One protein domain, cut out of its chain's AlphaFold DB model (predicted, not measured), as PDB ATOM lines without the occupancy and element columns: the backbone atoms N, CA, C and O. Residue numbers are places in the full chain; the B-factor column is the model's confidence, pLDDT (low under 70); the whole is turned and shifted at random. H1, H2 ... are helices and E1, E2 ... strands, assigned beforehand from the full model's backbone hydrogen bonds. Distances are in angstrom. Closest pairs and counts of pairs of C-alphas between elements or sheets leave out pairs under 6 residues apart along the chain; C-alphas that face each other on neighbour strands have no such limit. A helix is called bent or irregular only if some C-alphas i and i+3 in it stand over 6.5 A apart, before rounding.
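This is residues 36 to 164 of the 168 residues of an uncharacterized protein of Streptomyces sp. TLI_171 (UniProt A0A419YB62). A strongly twisted sheet of three strands, E3, E4 and E5, has H2 beside its strands and H3 only grazing it, the two helices meeting at a steep tilt, and next to this sheet stands the two-stranded hairpin E1 and E2 with H1 over it. The last stretch, residues 149 to 164, folds back between E5 and E2. The printed part has 129 residues, with elements in the order H1 E1 E2 H2 H3 E3 E4 E5; both sheets, E3 - E4 - E5 and E1 - E2, are antiparallel, and the class is mixed, helices and strands. The whole is compact, with a radius of gyration of the C-alphas of 14.0 A and spans of 39 by 33 by 27 A.

E3 is residues 112 to 118, 15.1 A; E4, residues 126 to 136, 27.2 A; E5, residues 142 to 148, 19.2 A, ending at C-alpha 148 (-21.457, 17.125, -3.972). H2 is residues 85 to 94, 14.1 A, and H3 residues 99 to 106. E1 is residues 60 to 68, 24.8 A; E2, residues 75 to 82, 22.8 A. H1, residues 44 to 51, begins at C-alpha 44 (-39.734, 15.358, 7.715).

E3, E4 and E5 form a meander, each strand the antiparallel neighbour of the one before; N 118 and O 126 are 2.8 A apart, N 133 and O 145 2.8 A. E4 bends by 73 degrees at residue 129. H2 touches H3 at a steep tilt of 53 degrees, closest at the C-alphas of Thr 89 and Val 102, 6.4 A. H3 only grazes the sheet with residues 101 to 106. In the hairpin E1 and E2, N 65 and O 78 are 2.8 A apart. The closest C-alphas of H1 and E1 are those of Ala 47 and Ala 66, 6.6 A. Each O i to N i+4 pair is within hydrogen-bond range in H1 and H2; in H3, which is irregular with C-alphas 103 and 106 7.3 A apart, 3 of 4 are.

The C-alphas farthest apart, of Ser 71 and Arg 152, are 40.0 A apart. The printed part has no cut and no long link. Confidence is under 70 at residues 99 to 130 and 149 to 164.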
ATOM      1  N   ALA A  36     -39.944  22.658   4.276       87.81
ATOM      2  CA  ALA A  36     -40.714  21.848   3.347       87.81
ATOM      3  C   ALA A  36     -40.857  22.551   1.995       87.81
ATOM      4  O   ALA A  36     -41.227  23.723   1.907       87.81
ATOM      5  N   CYS A  37     -40.600  21.816   0.922       83.81
ATOM      6  CA  CYS A  37     -40.819  22.290  -0.434       83.81
ATOM      7  C   CYS A  37     -42.271  22.081  -0.857       83.81
ATOM      8  O   CYS A  37     -42.965  21.193  -0.351       83.81
ATOM      9  N   ALA A  38     -42.731  22.894  -1.812       83.62
ATOM     10  CA  ALA A  38     -44.064  22.762  -2.387       83.62
ATOM     11  C   ALA A  38     -44.318  21.322  -2.869       83.62
ATOM     12  O   ALA A  38     -43.465  20.719  -3.519       83.62
ATOM     13  N   GLY A  39     -45.492  20.776  -2.542       82.31
ATOM     14  CA  GLY A  39     -45.848  19.384  -2.836       82.31
ATOM     15  C   GLY A  39     -45.472  18.374  -1.748       82.31
ATOM     16  O   GLY A  39     -45.742  17.191  -1.922       82.31
ATOM     17  N   THR A  40     -44.887  18.819  -0.633       87.81
ATOM     18  CA  THR A  40     -44.697  17.979   0.557       87.81
ATOM     19  C   THR A  40     -46.039  17.695   1.232       87.81
ATOM     20  O   THR A  40     -46.763  18.629   1.580       87.81
ATOM     21  N   ASP A  41     -46.338  16.416   1.467       90.38
ATOM     22  CA  ASP A  41     -47.511  15.953   2.221       90.38
ATOM     23  C   ASP A  41     -47.151  15.150   3.489       90.38
ATOM     24  O   ASP A  41     -48.021  14.891   4.326       90.38
ATOM     25  N   VAL A  42     -45.862  14.837   3.694       89.94
ATOM     26  CA  VAL A  42     -45.353  14.131   4.881       89.94
ATOM     27  C   VAL A  42     -44.401  15.019   5.692       89.94
ATOM     28  O   VAL A  42     -43.482  15.605   5.123       89.94
ATOM     29  N   PRO A  43     -44.553  15.107   7.026       92.06
ATOM     30  CA  PRO A  43     -43.563  15.750   7.892       92.06
ATOM     31  C   PRO A  43     -42.184  15.080   7.802       92.06
ATOM     32  O   PRO A  43     -42.095  13.855   7.699       92.06
ATOM     33  N   LEU A  44     -41.105  15.867   7.870       88.69
ATOM     34  CA  LEU A  44     -39.734  15.358   7.715       88.69
ATOM     35  C   LEU A  44     -39.365  14.301   8.762       88.69
ATOM     36  O   LEU A  44     -38.768  13.288   8.419       88.69
ATOM     37  N   ASP A  45     -39.725  14.515  10.026       90.31
ATOM     38  CA  ASP A  45     -39.478  13.575  11.125       90.31
ATOM     39  C   ASP A  45     -40.147  12.221  10.867       90.31
ATOM     40  O   ASP A  45     -39.522  11.173  11.031       90.31
ATOM     41  N   ARG A  46     -41.389  12.240  10.373       90.25
ATOM     42  CA  ARG A  46     -42.099  11.028   9.967       90.25
ATOM     43  C   ARG A  46     -41.433  10.368   8.764       90.25
ATOM     44  O   ARG A  46     -41.294   9.152   8.757       90.25
ATOM     45  N   ALA A  47     -41.023  11.142   7.763       87.00
ATOM     46  CA  ALA A  47     -40.372  10.596   6.579       87.00
ATOM     47  C   ALA A  47     -39.017   9.943   6.915       87.00
ATOM     48  O   ALA A  47     -38.735   8.835   6.466       87.00
ATOM     49  N   LEU A  48     -38.206  10.575   7.764       86.31
ATOM     50  CA  LEU A  48     -36.938  10.027   8.255       86.31
ATOM     51  C   LEU A  48     -37.153   8.756   9.090       86.31
ATOM     52  O   LEU A  48     -36.477   7.754   8.872       86.31
ATOM     53  N   ALA A  49     -38.154   8.754   9.978       86.25
ATOM     54  CA  ALA A  49     -38.486   7.583  10.789       86.25
ATOM     55  C   ALA A  49     -38.944   6.385   9.940       86.25
ATOM     56  O   ALA A  49     -38.510   5.264  10.188       86.25
ATOM     57  N   THR A  50     -39.782   6.613   8.923       82.31
ATOM     58  CA  THR A  50     -40.240   5.555   8.003       82.31
ATOM     59  C   THR A  50     -39.085   4.937   7.222       82.31
ATOM     60  O   THR A  50     -39.097   3.743   6.945       82.31
ATOM     61  N   THR A  51     -38.096   5.751   6.864       75.31
ATOM     62  CA  THR A  51     -36.976   5.328   6.019       75.31
ATOM     63  C   THR A  51     -35.801   4.786   6.819       75.31
ATOM     64  O   THR A  51     -34.908   4.193   6.229       75.31
ATOM     65  N   GLY A  52     -35.782   4.955   8.146       79.00
ATOM     66  CA  GLY A  52     -34.632   4.594   8.981       79.00
ATOM     67  C   GLY A  52     -33.395   5.444   8.677       79.00
ATOM     68  O   GLY A  52     -32.272   4.972   8.833       79.00
ATOM     69  N   LEU A  53     -33.595   6.669   8.182       77.69
ATOM     70  CA  LEU A  53     -32.529   7.623   7.883       77.69
ATOM     71  C   LEU A  53     -32.462   8.680   8.982       77.69
ATOM     72  O   LEU A  53     -33.485   9.207   9.418       77.69
ATOM     73  N   ALA A  54     -31.251   9.047   9.388       84.69
ATOM     74  CA  ALA A  54     -31.011  10.167  10.289       84.69
ATOM     75  C   ALA A  54     -30.208  11.250   9.568       84.69
ATOM     76  O   ALA A  54     -29.283  10.954   8.820       84.69
ATOM     77  N   LEU A  55     -30.532  12.523   9.793       83.75
ATOM     78  CA  LEU A  55     -29.678  13.599   9.292       83.75
ATOM     79  C   LEU A  55     -28.393  13.679  10.133       83.75
ATOM     80  O   LEU A  55     -28.455  13.465  11.348       83.75
ATOM     81  N   PRO A  56     -27.245  14.040   9.532       83.00
ATOM     82  CA  PRO A  56     -26.045  14.373  10.288       83.00
ATOM     83  C   PRO A  56     -26.333  15.449  11.340       83.00
ATOM     84  O   PRO A  56     -27.121  16.366  11.109       83.00
ATOM     85  N   ALA A  57     -25.676  15.363  12.499       81.75
ATOM     86  CA  ALA A  57     -25.945  16.256  13.631       81.75
ATOM     87  C   ALA A  57     -25.678  17.745  13.327       81.75
ATOM     88  O   ALA A  57     -26.249  18.619  13.974       81.75
ATOM     89  N   ASP A  58     -24.821  18.034  12.348       83.31
ATOM     90  CA  ASP A  58     -24.472  19.381  11.895       83.31
ATOM     91  C   ASP A  58     -25.242  19.816  10.633       83.31
ATOM     92  O   ASP A  58     -24.880  20.815  10.007       83.31
ATOM     93  N   ALA A  59     -26.293  19.083  10.246       84.56
ATOM     94  CA  ALA A  59     -27.091  19.408   9.074       84.56
ATOM     95  C   ALA A  59     -27.759  20.786   9.229       84.56
ATOM     96  O   ALA A  59     -28.610  21.013  10.091       84.56
ATOM     97  N   THR A  60     -27.399  21.718   8.350       83.38
ATOM     98  CA  THR A  60     -27.952  23.079   8.299       83.38
ATOM     99  C   THR A  60     -28.560  23.376   6.936       83.38
ATOM    100  O   THR A  60     -28.266  22.704   5.953       83.38
ATOM    101  N   GLY A  61     -29.429  24.392   6.853       78.69
ATOM    102  CA  GLY A  61     -30.082  24.750   5.586       78.69
ATOM    103  C   GLY A  61     -30.871  23.589   4.984       78.69
ATOM    104  O   GLY A  61     -30.808  23.373   3.778       78.69
ATOM    105  N   VAL A  62     -31.533  22.812   5.845       83.75
ATOM    106  CA  VAL A  62     -32.305  21.637   5.450       83.75
ATOM    107  C   VAL A  62     -33.519  22.085   4.643       83.75
ATOM    108  O   VAL A  62     -34.295  22.918   5.105       83.75
ATOM    109  N   HIS A  63     -33.688  21.490   3.473       83.44
ATOM    110  CA  HIS A  63     -34.866  21.572   2.627       83.44
ATOM    111  C   HIS A  63     -35.285  20.161   2.243       83.44
ATOM    112  O   HIS A  63     -34.427  19.301   2.054       83.44
ATOM    113  N   TYR A  64     -36.582  19.899   2.138       83.12
ATOM    114  CA  TYR A  64     -37.044  18.552   1.835       83.12
ATOM    115  C   TYR A  64     -38.336  18.538   1.026       83.12
ATOM    116  O   TYR A  64     -39.179  19.423   1.155       83.12
ATOM    117  N   LEU A  65     -38.483  17.502   0.211       81.69
ATOM    118  CA  LEU A  65     -39.728  17.096  -0.416       81.69
ATOM    119  C   LEU A  65     -40.041  15.691   0.087       81.69
ATOM    120  O   LEU A  65     -39.277  14.761  -0.162       81.69
ATOM    121  N   ALA A  66     -41.150  15.543   0.801       86.31
ATOM    122  CA  ALA A  66     -41.626  14.244   1.251       86.31
ATOM    123  C   ALA A  66     -43.094  14.088   0.872       86.31
ATOM    124  O   ALA A  66     -43.943  14.856   1.332       86.31
ATOM    125  N   ARG A  67     -43.388  13.121   0.010       85.81
ATOM    126  CA  ARG A  67     -44.745  12.876  -0.478       85.81
ATOM    127  C   ARG A  67     -44.993  11.399  -0.696       85.81
ATOM    128  O   ARG A  67     -44.049  10.642  -0.919       85.81
ATOM    129  N   HIS A  68     -46.251  10.994  -0.697       83.25
ATOM    130  CA  HIS A  68     -46.597   9.663  -1.174       83.25
ATOM    131  C   HIS A  68     -46.789   9.691  -2.691       83.25
ATOM    132  O   HIS A  68     -47.513  10.532  -3.221       83.25
ATOM    133  N   ASP A  69     -46.159   8.760  -3.403       79.31
ATOM    134  CA  ASP A  69     -46.464   8.544  -4.812       79.31
ATOM    135  C   ASP A  69     -47.914   8.060  -4.947       79.31
ATOM    136  O   ASP A  69     -48.317   7.059  -4.351       79.31
ATOM    137  N   ALA A  70     -48.706   8.764  -5.754       77.44
ATOM    138  CA  ALA A  70     -50.136   8.503  -5.884       77.44
ATOM    139  C   ALA A  70     -50.445   7.126  -6.500       77.44
ATOM    140  O   ALA A  70     -51.550   6.615  -6.326       77.44
ATOM    141  N   SER A  71     -49.495   6.536  -7.236       76.50
ATOM    142  CA  SER A  71     -49.696   5.264  -7.934       76.50
ATOM    143  C   SER A  71     -49.315   4.045  -7.094       76.50
ATOM    144  O   SER A  71     -50.014   3.034  -7.109       76.50
ATOM    145  N   SER A  72     -48.226   4.144  -6.336       75.69
ATOM    146  CA  SER A  72     -47.652   3.053  -5.551       75.69
ATOM    147  C   SER A  72     -47.925   3.181  -4.053       75.69
ATOM    148  O   SER A  72     -47.707   2.221  -3.316       75.69
ATOM    149  N   GLY A  73     -48.373   4.350  -3.587       79.38
ATOM    150  CA  GLY A  73     -48.531   4.668  -2.167       79.38
ATOM    151  C   GLY A  73     -47.207   4.723  -1.401       79.38
ATOM    152  O   GLY A  73     -47.215   4.807  -0.175       79.38
ATOM    153  N   ARG A  74     -46.066   4.641  -2.097       77.62
ATOM    154  CA  ARG A  74     -44.740   4.640  -1.481       77.62
ATOM    155  C   ARG A  74     -44.315   6.048  -1.107       77.62
ATOM    156  O   ARG A  74     -44.657   7.005  -1.793       77.62
ATOM    157  N   LEU A  75     -43.528   6.154  -0.044       80.06
ATOM    158  CA  LEU A  75     -42.921   7.412   0.361       80.06
ATOM    159  C   LEU A  75     -41.762   7.761  -0.581       80.06
ATOM    160  O   LEU A  75     -40.754   7.059  -0.621       80.06
ATOM    161  N   GLU A  76     -41.898   8.872  -1.291       77.50
ATOM    162  CA  GLU A  76     -40.797   9.557  -1.954       77.50
ATOM    163  C   GLU A  76     -40.245  10.600  -0.982       77.50
ATOM    164  O   GLU A  76     -40.940  11.551  -0.614       77.50
ATOM    165  N   LEU A  77     -38.999  10.418  -0.555       78.69
ATOM    166  CA  LEU A  77     -38.278  11.374   0.275       78.69
ATOM    167  C   LEU A  77     -37.069  11.872  -0.499       78.69
ATOM    168  O   LEU A  77     -36.232  11.060  -0.871       78.69
ATOM    169  N   ALA A  78     -36.977  13.189  -0.666       76.81
ATOM    170  CA  ALA A  78     -35.781  13.905  -1.065       76.81
ATOM    171  C   ALA A  78     -35.446  14.941   0.005       76.81
ATOM    172  O   ALA A  78     -36.295  15.737   0.405       76.81
ATOM    173  N   VAL A  79     -34.202  14.942   0.469       78.00
ATOM    174  CA  VAL A  79     -33.688  15.953   1.399       78.00
ATOM    175  C   VAL A  79     -32.537  16.682   0.715       78.00
ATOM    176  O   VAL A  79     -32.002  16.225  -0.282       78.00
ATOM    177  N   ALA A  80     -32.225  17.878   1.165       77.31
ATOM    178  CA  ALA A  80     -31.052  18.638   0.791       77.31
ATOM    179  C   ALA A  80     -30.635  19.405   2.037       77.31
ATOM    180  O   ALA A  80     -31.469  20.023   2.690       77.31
ATOM    181  N   PHE A  81     -29.365  19.363   2.395       78.94
ATOM    182  CA  PHE A  81     -28.856  20.085   3.553       78.94
ATOM    183  C   PHE A  81     -27.408  20.479   3.299       78.94
ATOM    184  O   PHE A  81     -26.898  20.287   2.205       78.94
ATOM    185  N   ARG A  82     -26.766  21.093   4.285       76.38
ATOM    186  CA  ARG A  82     -25.338  21.406   4.301       76.38
ATOM    187  C   ARG A  82     -24.731  20.780   5.542       76.38
ATOM    188  O   ARG A  82     -25.319  20.878   6.613       76.38
ATOM    189  N   SER A  83     -23.565  20.171   5.397       77.94
ATOM    190  CA  SER A  83     -22.829  19.519   6.481       77.94
ATOM    191  C   SER A  83     -21.325  19.696   6.255       77.94
ATOM    192  O   SER A  83     -20.891  20.132   5.179       77.94
ATOM    193  N   THR A  84     -20.532  19.429   7.286       78.88
ATOM    194  CA  THR A  84     -19.073  19.372   7.191       78.88
ATOM    195  C   THR A  84     -18.624  18.040   6.592       78.88
ATOM    196  O   THR A  84     -19.281  17.015   6.762       78.88
ATOM    197  N   GLY A  85     -17.460  18.024   5.933       73.94
ATOM    198  CA  GLY A  85     -16.901  16.782   5.383       73.94
ATOM    199  C   GLY A  85     -16.739  15.686   6.444       73.94
ATOM    200  O   GLY A  85     -17.100  14.545   6.198       73.94
ATOM    201  N   ILE A  86     -16.305  16.044   7.660       78.31
ATOM    202  CA  ILE A  86     -16.139  15.097   8.777       78.31
ATOM    203  C   ILE A  86     -17.476  14.460   9.177       78.31
ATOM    204  O   ILE A  86     -17.552  13.241   9.342       78.31
ATOM    205  N   ALA A  87     -18.532  15.260   9.339       81.25
ATOM    206  CA  ALA A  87     -19.837  14.741   9.734       81.25
ATOM    207  C   ALA A  87     -20.494  13.924   8.613       81.25
ATOM    208  O   ALA A  87     -21.112  12.899   8.899       81.25
ATOM    209  N   MET A  88     -20.289  14.307   7.349       78.06
ATOM    210  CA  MET A  88     -20.730  13.519   6.197       78.06
ATOM    211  C   MET A  88     -20.000  12.175   6.108       78.06
ATOM    212  O   MET A  88     -20.635  11.140   5.930       78.06
ATOM    213  N   THR A  89     -18.681  12.160   6.300       78.06
ATOM    214  CA  THR A  89     -17.893  10.924   6.382       78.06
ATOM    215  C   THR A  89     -18.403  10.014   7.496       78.06
ATOM    216  O   THR A  89     -18.590   8.820   7.272       78.06
ATOM    217  N   GLY A  90     -18.679  10.571   8.680       81.25
ATOM    218  CA  GLY A  90     -19.258   9.821   9.795       81.25
ATOM    219  C   GLY A  90     -20.644   9.253   9.477       81.25
ATOM    220  O   GLY A  90     -20.912   8.094   9.789       81.25
ATOM    221  N   PHE A  91     -21.497  10.035   8.812       83.19
ATOM    222  CA  PHE A  91     -22.812   9.595   8.347       83.19
ATOM    223  C   PHE A  91     -22.706   8.424   7.362       83.19
ATOM    224  O   PHE A  91     -23.308   7.379   7.593       83.19
ATOM    225  N   LEU A  92     -21.886   8.553   6.316       80.19
ATOM    226  CA  LEU A  92     -21.683   7.492   5.325       80.19
ATOM    227  C   LEU A  92     -21.129   6.211   5.966       80.19
ATOM    228  O   LEU A  92     -21.591   5.114   5.651       80.19
ATOM    229  N   ALA A  93     -20.187   6.343   6.903       81.19
ATOM    230  CA  ALA A  93     -19.622   5.206   7.623       81.19
ATOM    231  C   ALA A  93     -20.649   4.498   8.520       81.19
ATOM    232  O   ALA A  93     -20.708   3.268   8.542       81.19
ATOM    233  N   GLY A  94     -21.496   5.264   9.215       80.06
ATOM    234  CA  GLY A  94     -22.608   4.726  10.007       80.06
ATOM    235  C   GLY A  94     -23.634   3.960   9.169       80.06
ATOM    236  O   GLY A  94     -24.310   3.075   9.681       80.06
ATOM    237  N   HIS A  95     -23.681   4.250   7.871       76.81
ATOM    238  CA  HIS A  95     -24.591   3.661   6.898       76.81
ATOM    239  C   HIS A  95     -23.925   2.636   5.958       76.81
ATOM    240  O   HIS A  95     -24.437   2.330   4.878       76.81
ATOM    241  N   GLY A  96     -22.798   2.060   6.392       73.62
ATOM    242  CA  GLY A  96     -22.220   0.857   5.787       73.62
ATOM    243  C   GLY A  96     -21.088   1.092   4.790       73.62
ATOM    244  O   GLY A  96     -20.569   0.117   4.245       73.62
ATOM    245  N   LEU A  97     -20.652   2.337   4.571       73.31
ATOM    246  CA  LEU A  97     -19.423   2.582   3.817       73.31
ATOM    247  C   LEU A  97     -18.198   2.352   4.704       73.31
ATOM    248  O   LEU A  97     -18.095   2.844   5.824       73.31
ATOM    249  N   THR A  98     -17.214   1.628   4.184       70.94
ATOM    250  CA  THR A  98     -15.918   1.484   4.853       70.94
ATOM    251  C   THR A  98     -15.124   2.789   4.800       70.94
ATOM    252  O   THR A  98     -15.290   3.591   3.881       70.94
ATOM    253  N   ALA A  99     -14.192   2.980   5.739       67.12
ATOM    254  CA  ALA A  99     -13.273   4.120   5.710       67.12
ATOM    255  C   ALA A  99     -12.542   4.238   4.359       67.12
ATOM    256  O   ALA A  99     -12.473   5.323   3.801       67.12
ATOM    257  N   ALA A 100     -12.117   3.110   3.775       67.38
ATOM    258  CA  ALA A 100     -11.478   3.070   2.460       67.38
ATOM    259  C   ALA A 100     -12.414   3.486   1.309       67.38
ATOM    260  O   ALA A 100     -11.963   4.082   0.339       67.38
ATOM    261  N   GLN A 101     -13.714   3.189   1.399       69.44
ATOM    262  CA  GLN A 101     -14.704   3.652   0.419       69.44
ATOM    263  C   GLN A 101     -14.968   5.151   0.542       69.44
ATOM    264  O   GLN A 101     -15.123   5.815  -0.477       69.44
ATOM    265  N   VAL A 102     -14.991   5.684   1.768       68.12
ATOM    266  CA  VAL A 102     -15.154   7.126   1.996       68.12
ATOM    267  C   VAL A 102     -13.903   7.904   1.574       68.12
ATOM    268  O   VAL A 102     -14.018   8.939   0.926       68.12
ATOM    269  N   GLU A 103     -12.708   7.396   1.882       67.19
ATOM    270  CA  GLU A 103     -11.432   7.944   1.398       67.19
ATOM    271  C   GLU A 103     -11.285   7.796  -0.125       67.19
ATOM    272  O   GLU A 103     -10.665   8.627  -0.778       67.19
ATOM    273  N   GLY A 104     -11.884   6.748  -0.695       63.34
ATOM    274  CA  GLY A 104     -11.887   6.443  -2.120       63.34
ATOM    275  C   GLY A 104     -13.013   7.101  -2.915       63.34
ATOM    276  O   GLY A 104     -13.185   6.742  -4.076       63.34
ATOM    277  N   LEU A 105     -13.775   8.048  -2.350       67.31
ATOM    278  CA  LEU A 105     -14.812   8.783  -3.094       67.31
ATOM    279  C   LEU A 105     -14.252   9.558  -4.303       67.31
ATOM    280  O   LEU A 105     -15.032   9.965  -5.158       67.31
ATOM    281  N   ASP A 106     -12.930   9.726  -4.389       56.56
ATOM    282  CA  ASP A 106     -12.235  10.431  -5.471       56.56
ATOM    283  C   ASP A 106     -11.789   9.537  -6.643       56.56
ATOM    284  O   ASP A 106     -11.698  10.025  -7.765       56.56
ATOM    285  N   ASP A 107     -11.495   8.256  -6.386       57.66
ATOM    286  CA  ASP A 107     -10.885   7.307  -7.345       57.66
ATOM    287  C   ASP A 107     -11.615   5.934  -7.340       57.66
ATOM    288  O   ASP A 107     -11.079   4.907  -7.770       57.66
ATOM    289  N   GLY A 108     -12.823   5.896  -6.773       59.00
ATOM    290  CA  GLY A 108     -13.590   4.688  -6.469       59.00
ATOM    291  C   GLY A 108     -14.558   4.247  -7.574       59.00
ATOM    292  O   GLY A 108     -14.592   4.818  -8.659       59.00
ATOM    293  N   PRO A 109     -15.393   3.222  -7.316       54.31
ATOM    294  CA  PRO A 109     -16.340   2.673  -8.293       54.31
ATOM    295  C   PRO A 109     -17.582   3.553  -8.513       54.31
ATOM    296  O   PRO A 109     -18.573   3.080  -9.069       54.31
ATOM    297  N   TYR A 110     -17.581   4.786  -8.010       61.28
ATOM    298  CA  TYR A 110     -18.751   5.646  -8.026       61.28
ATOM    299  C   TYR A 110     -18.843   6.432  -9.337       61.28
ATOM    300  O   TYR A 110     -17.832   6.819  -9.922       61.28
ATOM    301  N   GLU A 111     -20.064   6.674  -9.811       57.56
ATOM    302  CA  GLU A 111     -20.273   7.462 -11.024       57.56
ATOM    303  C   GLU A 111     -19.990   8.943 -10.731       57.56
ATOM    304  O   GLU A 111     -20.669   9.586  -9.929       57.56
ATOM    305  N   HIS A 112     -18.936   9.466 -11.362       55.16
ATOM    306  CA  HIS A 112     -18.515  10.858 -11.262       55.16
ATOM    307  C   HIS A 112     -19.138  11.699 -12.372       55.16
ATOM    308  O   HIS A 112     -19.158  11.305 -13.538       55.16
ATOM    309  N   GLY A 113     -19.529  12.926 -12.037       45.75
ATOM    310  CA  GLY A 113     -19.932  13.908 -13.044       45.75
ATOM    311  C   GLY A 113     -21.397  13.822 -13.446       45.75
ATOM    312  O   GLY A 113     -21.810  14.560 -14.346       45.75
ATOM    313  N   ASP A 114     -22.191  13.017 -12.736       47.44
ATOM    314  CA  ASP A 114     -23.624  13.231 -12.736       47.44
ATOM    315  C   ASP A 114     -23.885  14.631 -12.213       47.44
ATOM    316  O   ASP A 114     -23.502  15.047 -11.114       47.44
ATOM    317  N   VAL A 115     -24.494  15.396 -13.100       48.31
ATOM    318  CA  VAL A 115     -24.932  16.727 -12.803       48.31
ATOM    319  C   VAL A 115     -26.201  16.577 -11.991       48.31
ATOM    320  O   VAL A 115     -27.301  16.538 -12.545       48.31
ATOM    321  N   MET A 116     -26.043  16.488 -10.675       50.81
ATOM    322  CA  MET A 116     -27.185  16.612  -9.793       50.81
ATOM    323  C   MET A 116     -27.784  17.982 -10.042       50.81
ATOM    324  O   MET A 116     -27.096  19.008  -9.964       50.81
ATOM    325  N   GLU A 117     -29.068  17.986 -10.390       51.12
ATOM    326  CA  GLU A 117     -29.837  19.208 -10.468       51.12
ATOM    327  C   GLU A 117     -30.076  19.677  -9.032       51.12
ATOM    328  O   GLU A 117     -31.113  19.432  -8.419       51.12
ATOM    329  N   TYR A 118     -29.044  20.278  -8.442       50.06
ATOM    330  CA  TYR A 118     -29.095  20.764  -7.085       50.06
ATOM    331  C   TYR A 118     -29.907  22.048  -7.070       50.06
ATOM    332  O   TYR A 118     -29.419  23.162  -7.253       50.06
ATOM    333  N   ARG A 119     -31.202  21.859  -6.862       50.12
ATOM    334  CA  ARG A 119     -32.009  22.794  -6.103       50.12
ATOM    335  C   ARG A 119     -31.729  22.450  -4.649       50.12
ATOM    336  O   ARG A 119     -31.984  21.316  -4.250       50.12
ATOM    337  N   GLY A 120     -31.295  23.399  -3.819       53.59
ATOM    338  CA  GLY A 120     -31.794  23.352  -2.441       53.59
ATOM    339  C   GLY A 120     -33.307  23.277  -2.612       53.59
ATOM    340  O   GLY A 120     -33.848  24.222  -3.178       53.59
ATOM    341  N   LEU A 121     -33.906  22.107  -2.343       60.41
ATOM    342  CA  LEU A 121     -35.003  21.461  -3.104       60.41
ATOM    343  C   LEU A 121     -36.243  22.321  -3.437       60.41
ATOM    344  O   LEU A 121     -37.106  21.907  -4.204       60.41
ATOM    345  N   CYS A 122     -36.323  23.532  -2.894       67.94
ATOM    346  CA  CYS A 122     -37.393  24.495  -3.048       67.94
ATOM    347  C   CYS A 122     -37.049  25.713  -3.959       67.94
ATOM    348  O   CYS A 122     -37.864  26.628  -4.044       67.94
ATOM    349  N   GLY A 123     -35.879  25.788  -4.626       57.88
ATOM    350  CA  GLY A 123     -35.418  26.972  -5.406       57.88
ATOM    351  C   GLY A 123     -34.538  26.650  -6.632       57.88
ATOM    352  O   GLY A 123     -34.437  25.494  -6.965       57.88
ATOM    353  N   ALA A 124     -33.952  27.624  -7.354       47.72
ATOM    354  CA  ALA A 124     -33.341  27.459  -8.701       47.72
ATOM    355  C   ALA A 124     -32.395  26.243  -8.913       47.72
ATOM    356  O   ALA A 124     -31.634  25.867  -8.029       47.72
ATOM    357  N   THR A 125     -32.447  25.656 -10.121       53.31
ATOM    358  CA  THR A 125     -31.734  24.438 -10.567       53.31
ATOM    359  C   THR A 125     -30.263  24.759 -10.837       53.31
ATOM    360  O   THR A 125     -29.944  25.442 -11.808       53.31
ATOM    361  N   GLY A 126     -29.365  24.289  -9.969       50.72
ATOM    362  CA  GLY A 126     -27.919  24.301 -10.183       50.72
ATOM    363  C   GLY A 126     -27.416  22.957 -10.701       50.72
ATOM    364  O   GLY A 126     -28.071  21.938 -10.542       50.72
ATOM    365  N   LYS A 127     -26.249  22.962 -11.335       58.06
ATOM    366  CA  LYS A 127     -25.578  21.773 -11.857       58.06
ATOM    367  C   LYS A 127     -24.247  21.644 -11.123       58.06
ATOM    368  O   LYS A 127     -23.380  22.488 -11.343       58.06
ATOM    369  N   ALA A 128     -24.101  20.657 -10.240       56.97
ATOM    370  CA  ALA A 128     -22.871  20.450  -9.474       56.97
ATOM    371  C   ALA A 128     -22.352  19.014  -9.644       56.97
ATOM    372  O   ALA A 128     -23.174  18.097  -9.731       56.97
ATOM    373  N   PRO A 129     -21.023  18.802  -9.701       62.25
ATOM    374  CA  PRO A 129     -20.453  17.462  -9.668       62.25
ATOM    375  C   PRO A 129     -20.829  16.769  -8.360       62.25
ATOM    376  O   PRO A 129     -20.533  17.277  -7.277       62.25
ATOM    377  N   ALA A 130     -21.460  15.608  -8.469       69.50
ATOM    378  CA  ALA A 130     -21.775  14.766  -7.330       69.50
ATOM    379  C   ALA A 130     -21.312  13.329  -7.565       69.50
ATOM    380  O   ALA A 130     -21.037  12.919  -8.693       69.50
ATOM    381  N   VAL A 131     -21.234  12.594  -6.465       70.12
ATOM    382  CA  VAL A 131     -20.992  11.158  -6.403       70.12
ATOM    383  C   VAL A 131     -22.242  10.504  -5.817       70.12
ATOM    384  O   VAL A 131     -22.683  10.901  -4.741       70.12
ATOM    385  N   SER A 132     -22.832   9.528  -6.514       71.75
ATOM    386  CA  SER A 132     -23.962   8.752  -5.983       71.75
ATOM    387  C   SER A 132     -23.458   7.550  -5.195       71.75
ATOM    388  O   SER A 132     -22.728   6.707  -5.719       71.75
ATOM    389  N   VAL A 133     -23.873   7.458  -3.938       72.88
ATOM    390  CA  VAL A 133     -23.473   6.410  -3.006       72.88
ATOM    391  C   VAL A 133     -24.703   5.607  -2.582       72.88
ATOM    392  O   VAL A 133     -25.622   6.184  -1.997       72.88
ATOM    393  N   PRO A 134     -24.740   4.282  -2.806       74.12
ATOM    394  CA  PRO A 134     -25.782   3.451  -2.228       74.12
ATOM    395  C   PRO A 134     -25.559   3.325  -0.717       74.12
ATOM    396  O   PRO A 134     -24.490   2.915  -0.264       74.12
ATOM    397  N   VAL A 135     -26.587   3.654   0.055       74.62
ATOM    398  CA  VAL A 135     -26.633   3.528   1.513       74.62
ATOM    399  C   VAL A 135     -27.746   2.566   1.884       74.62
ATOM    400  O   VAL A 135     -28.861   2.682   1.382       74.62
ATOM    401  N   THR A 136     -27.455   1.632   2.784       77.12
ATOM    402  CA  THR A 136     -28.485   0.776   3.372       77.12
ATOM    403  C   THR A 136     -29.051   1.447   4.617       77.12
ATOM    404  O   THR A 136     -28.309   1.863   5.509       77.12
ATOM    405  N   THR A 137     -30.371   1.581   4.669       74.88
ATOM    406  CA  THR A 137     -31.067   2.112   5.840       74.88
ATOM    407  C   THR A 137     -31.210   1.060   6.930       74.88
ATOM    408  O   THR A 137     -31.087  -0.139   6.673       74.88
ATOM    409  N   ASP A 138     -31.571   1.491   8.139       73.12
ATOM    410  CA  ASP A 138     -31.895   0.574   9.239       73.12
ATOM    411  C   ASP A 138     -33.089  -0.344   8.911       73.12
ATOM    412  O   ASP A 138     -33.225  -1.430   9.476       73.12
ATOM    413  N   ALA A 139     -33.943   0.064   7.963       72.19
ATOM    414  CA  ALA A 139     -35.052  -0.736   7.447       72.19
ATOM    415  C   ALA A 139     -34.621  -1.771   6.384       72.19
ATOM    416  O   ALA A 139     -35.452  -2.548   5.912       72.19
ATOM    417  N   GLY A 140     -33.338  -1.802   6.005       71.06
ATOM    418  CA  GLY A 140     -32.791  -2.697   4.984       71.06
ATOM    419  C   GLY A 140     -33.047  -2.246   3.543       71.06
ATOM    420  O   GLY A 140     -32.828  -3.024   2.615       71.06
ATOM    421  N   GLU A 141     -33.511  -1.011   3.333       72.50
ATOM    422  CA  GLU A 141     -33.709  -0.442   1.999       72.50
ATOM    423  C   GLU A 141     -32.413   0.194   1.486       72.50
ATOM    424  O   GLU A 141     -31.655   0.782   2.256       72.50
ATOM    425  N   THR A 142     -32.159   0.113   0.179       70.75
ATOM    426  CA  THR A 142     -31.044   0.837  -0.446       70.75
ATOM    427  C   THR A 142     -31.526   2.197  -0.936       70.75
ATOM    428  O   THR A 142     -32.386   2.281  -1.813       70.75
ATOM    429  N   VAL A 143     -30.941   3.259  -0.391       70.44
ATOM    430  CA  VAL A 143     -31.145   4.657  -0.786       70.44
ATOM    431  C   VAL A 143     -29.954   5.095  -1.618       70.44
ATOM    432  O   VAL A 143     -28.817   4.761  -1.291       70.44
ATOM    433  N   GLN A 144     -30.189   5.885  -2.660       72.88
ATOM    434  CA  GLN A 144     -29.099   6.604  -3.318       72.88
ATOM    435  C   GLN A 144     -28.863   7.936  -2.612       72.88
ATOM    436  O   GLN A 144     -29.801   8.711  -2.423       72.88
ATOM    437  N   VAL A 145     -27.616   8.171  -2.216       72.81
ATOM    438  CA  VAL A 145     -27.141   9.373  -1.533       72.81
ATOM    439  C   VAL A 145     -26.196  10.089  -2.479       72.81
ATOM    440  O   VAL A 145     -25.057   9.669  -2.663       72.81
ATOM    441  N   ALA A 146     -26.662  11.165  -3.101       71.56
ATOM    442  CA  ALA A 146     -25.786  12.005  -3.907       71.56
ATOM    443  C   ALA A 146     -24.979  12.950  -3.005       71.56
ATOM    444  O   ALA A 146     -25.561  13.627  -2.167       71.56
ATOM    445  N   VAL A 147     -23.661  13.015  -3.183       71.94
ATOM    446  CA  VAL A 147     -22.739  13.846  -2.397       71.94
ATOM    447  C   VAL A 147     -21.978  14.775  -3.345       71.94
ATOM    448  O   VAL A 147     -21.212  14.317  -4.185       71.94
ATOM    449  N   GLU A 148     -22.200  16.085  -3.242       70.00
ATOM    450  CA  GLU A 148     -21.457  17.125  -3.972       70.00
ATOM    451  C   GLU A 148     -19.961  17.148  -3.605       70.00
ATOM    452  O   GLU A 148     -19.598  17.124  -2.422       70.00
ATOM    453  N   MET A 149     -19.113  17.288  -4.629       66.12
ATOM    454  CA  MET A 149     -17.650  17.239  -4.534       66.12
ATOM    455  C   MET A 149     -16.987  18.569  -4.962       66.12
ATOM    456  O   MET A 149     -17.427  19.213  -5.916       66.12
ATOM    457  N   ASP A 150     -15.889  18.973  -4.303       60.94
ATOM    458  CA  ASP A 150     -14.949  20.022  -4.752       60.94
ATOM    459  C   ASP A 150     -13.645  19.377  -5.213       60.94
ATOM    460  O   ASP A 150     -12.693  19.220  -4.443       60.94
ATOM    461  N   GLY A 151     -13.610  18.933  -6.466       63.97
ATOM    462  CA  GLY A 151     -12.484  18.154  -6.972       63.97
ATOM    463  C   GLY A 151     -12.371  16.807  -6.255       63.97
ATOM    464  O   GLY A 151     -13.026  15.860  -6.668       63.97
ATOM    465  N   ARG A 152     -11.539  16.751  -5.206       57.56
ATOM    466  CA  ARG A 152     -11.156  15.547  -4.442       57.56
ATOM    467  C   ARG A 152     -11.594  15.572  -2.972       57.56
ATOM    468  O   ARG A 152     -10.879  15.169  -2.060       57.56
ATOM    469  N   SER A 153     -12.683  16.267  -2.682       56.94
ATOM    470  CA  SER A 153     -13.173  16.368  -1.311       56.94
ATOM    471  C   SER A 153     -14.662  16.630  -1.302       56.94
ATOM    472  O   SER A 153     -15.177  17.331  -2.174       56.94
ATOM    473  N   ILE A 154     -15.353  16.091  -0.302       63.81
ATOM    474  CA  ILE A 154     -16.748  16.440  -0.032       63.81
ATOM    475  C   ILE A 154     -16.801  17.948   0.221       63.81
ATOM    476  O   ILE A 154     -16.098  18.456   1.103       63.81
ATOM    477  N   ARG A 155     -17.626  18.675  -0.543       57.38
ATOM    478  CA  ARG A 155     -17.780  20.118  -0.331       57.38
ATOM    479  C   ARG A 155     -18.258  20.386   1.087       57.38
ATOM    480  O   ARG A 155     -19.262  19.852   1.547       57.38
ATOM    481  N   ALA A 156     -17.607  21.321   1.773       42.56
ATOM    482  CA  ALA A 156     -18.306  22.019   2.840       42.56
ATOM    483  C   ALA A 156     -19.527  22.676   2.177       42.56
ATOM    484  O   ALA A 156     -19.333  23.497   1.281       42.56
ATOM    485  N   ASN A 157     -20.747  22.291   2.584       45.38
ATOM    486  CA  ASN A 157     -22.052  22.672   1.998       45.38
ATOM    487  C   ASN A 157     -22.722  21.687   1.009       45.38
ATOM    488  O   ASN A 157     -23.547  22.120   0.206       45.38
ATOM    489  N   THR A 158     -22.443  20.385   1.103       50.56
ATOM    490  CA  THR A 158     -23.006  19.362   0.205       50.56
ATOM    491  C   THR A 158     -24.513  19.131   0.315       50.56
ATOM    492  O   THR A 158     -24.999  18.646   1.334       50.56
ATOM    493  N   ALA A 159     -25.194  19.331  -0.813       48.53
ATOM    494  CA  ALA A 159     -26.495  18.769  -1.143       48.53
ATOM    495  C   ALA A 159     -26.540  17.242  -1.011       48.53
ATOM    496  O   ALA A 159     -25.816  16.562  -1.733       48.53
ATOM    497  N   VAL A 160     -27.426  16.696  -0.178       56.31
ATOM    498  CA  VAL A 160     -27.637  15.244  -0.111       56.31
ATOM    499  C   VAL A 160     -29.045  14.879  -0.508       56.31
ATOM    500  O   VAL A 160     -29.921  14.854   0.350       56.31
ATOM    501  N   VAL A 161     -29.244  14.564  -1.791       56.25
ATOM    502  CA  VAL A 161     -30.512  14.012  -2.272       56.25
ATOM    503  C   VAL A 161     -30.544  12.535  -1.931       56.25
ATOM    504  O   VAL A 161     -29.842  11.728  -2.532       56.25
ATOM    505  N   LEU A 162     -31.364  12.216  -0.942       59.81
ATOM    506  CA  LEU A 162     -31.836  10.869  -0.678       59.81
ATOM    507  C   LEU A 162     -32.912  10.587  -1.730       59.81
ATOM    508  O   LEU A 162     -33.783  11.423  -1.924       59.81
ATOM    509  N   SER A 163     -32.840   9.478  -2.456       57.09
ATOM    510  CA  SER A 163     -33.955   9.030  -3.294       57.09
ATOM    511  C   SER A 163     -34.226   7.565  -3.013       57.09
ATOM    512  O   SER A 163     -33.381   6.698  -3.244       57.09
ATOM    513  N   LEU A 164     -35.418   7.307  -2.486       56.84
ATOM    514  CA  LEU A 164     -35.976   5.975  -2.316       56.84
ATOM    515  C   LEU A 164     -36.904   5.698  -3.490       56.84
ATOM    516  O   LEU A 164     -38.107   5.935  -3.432       56.84
TER     517      LEU A 164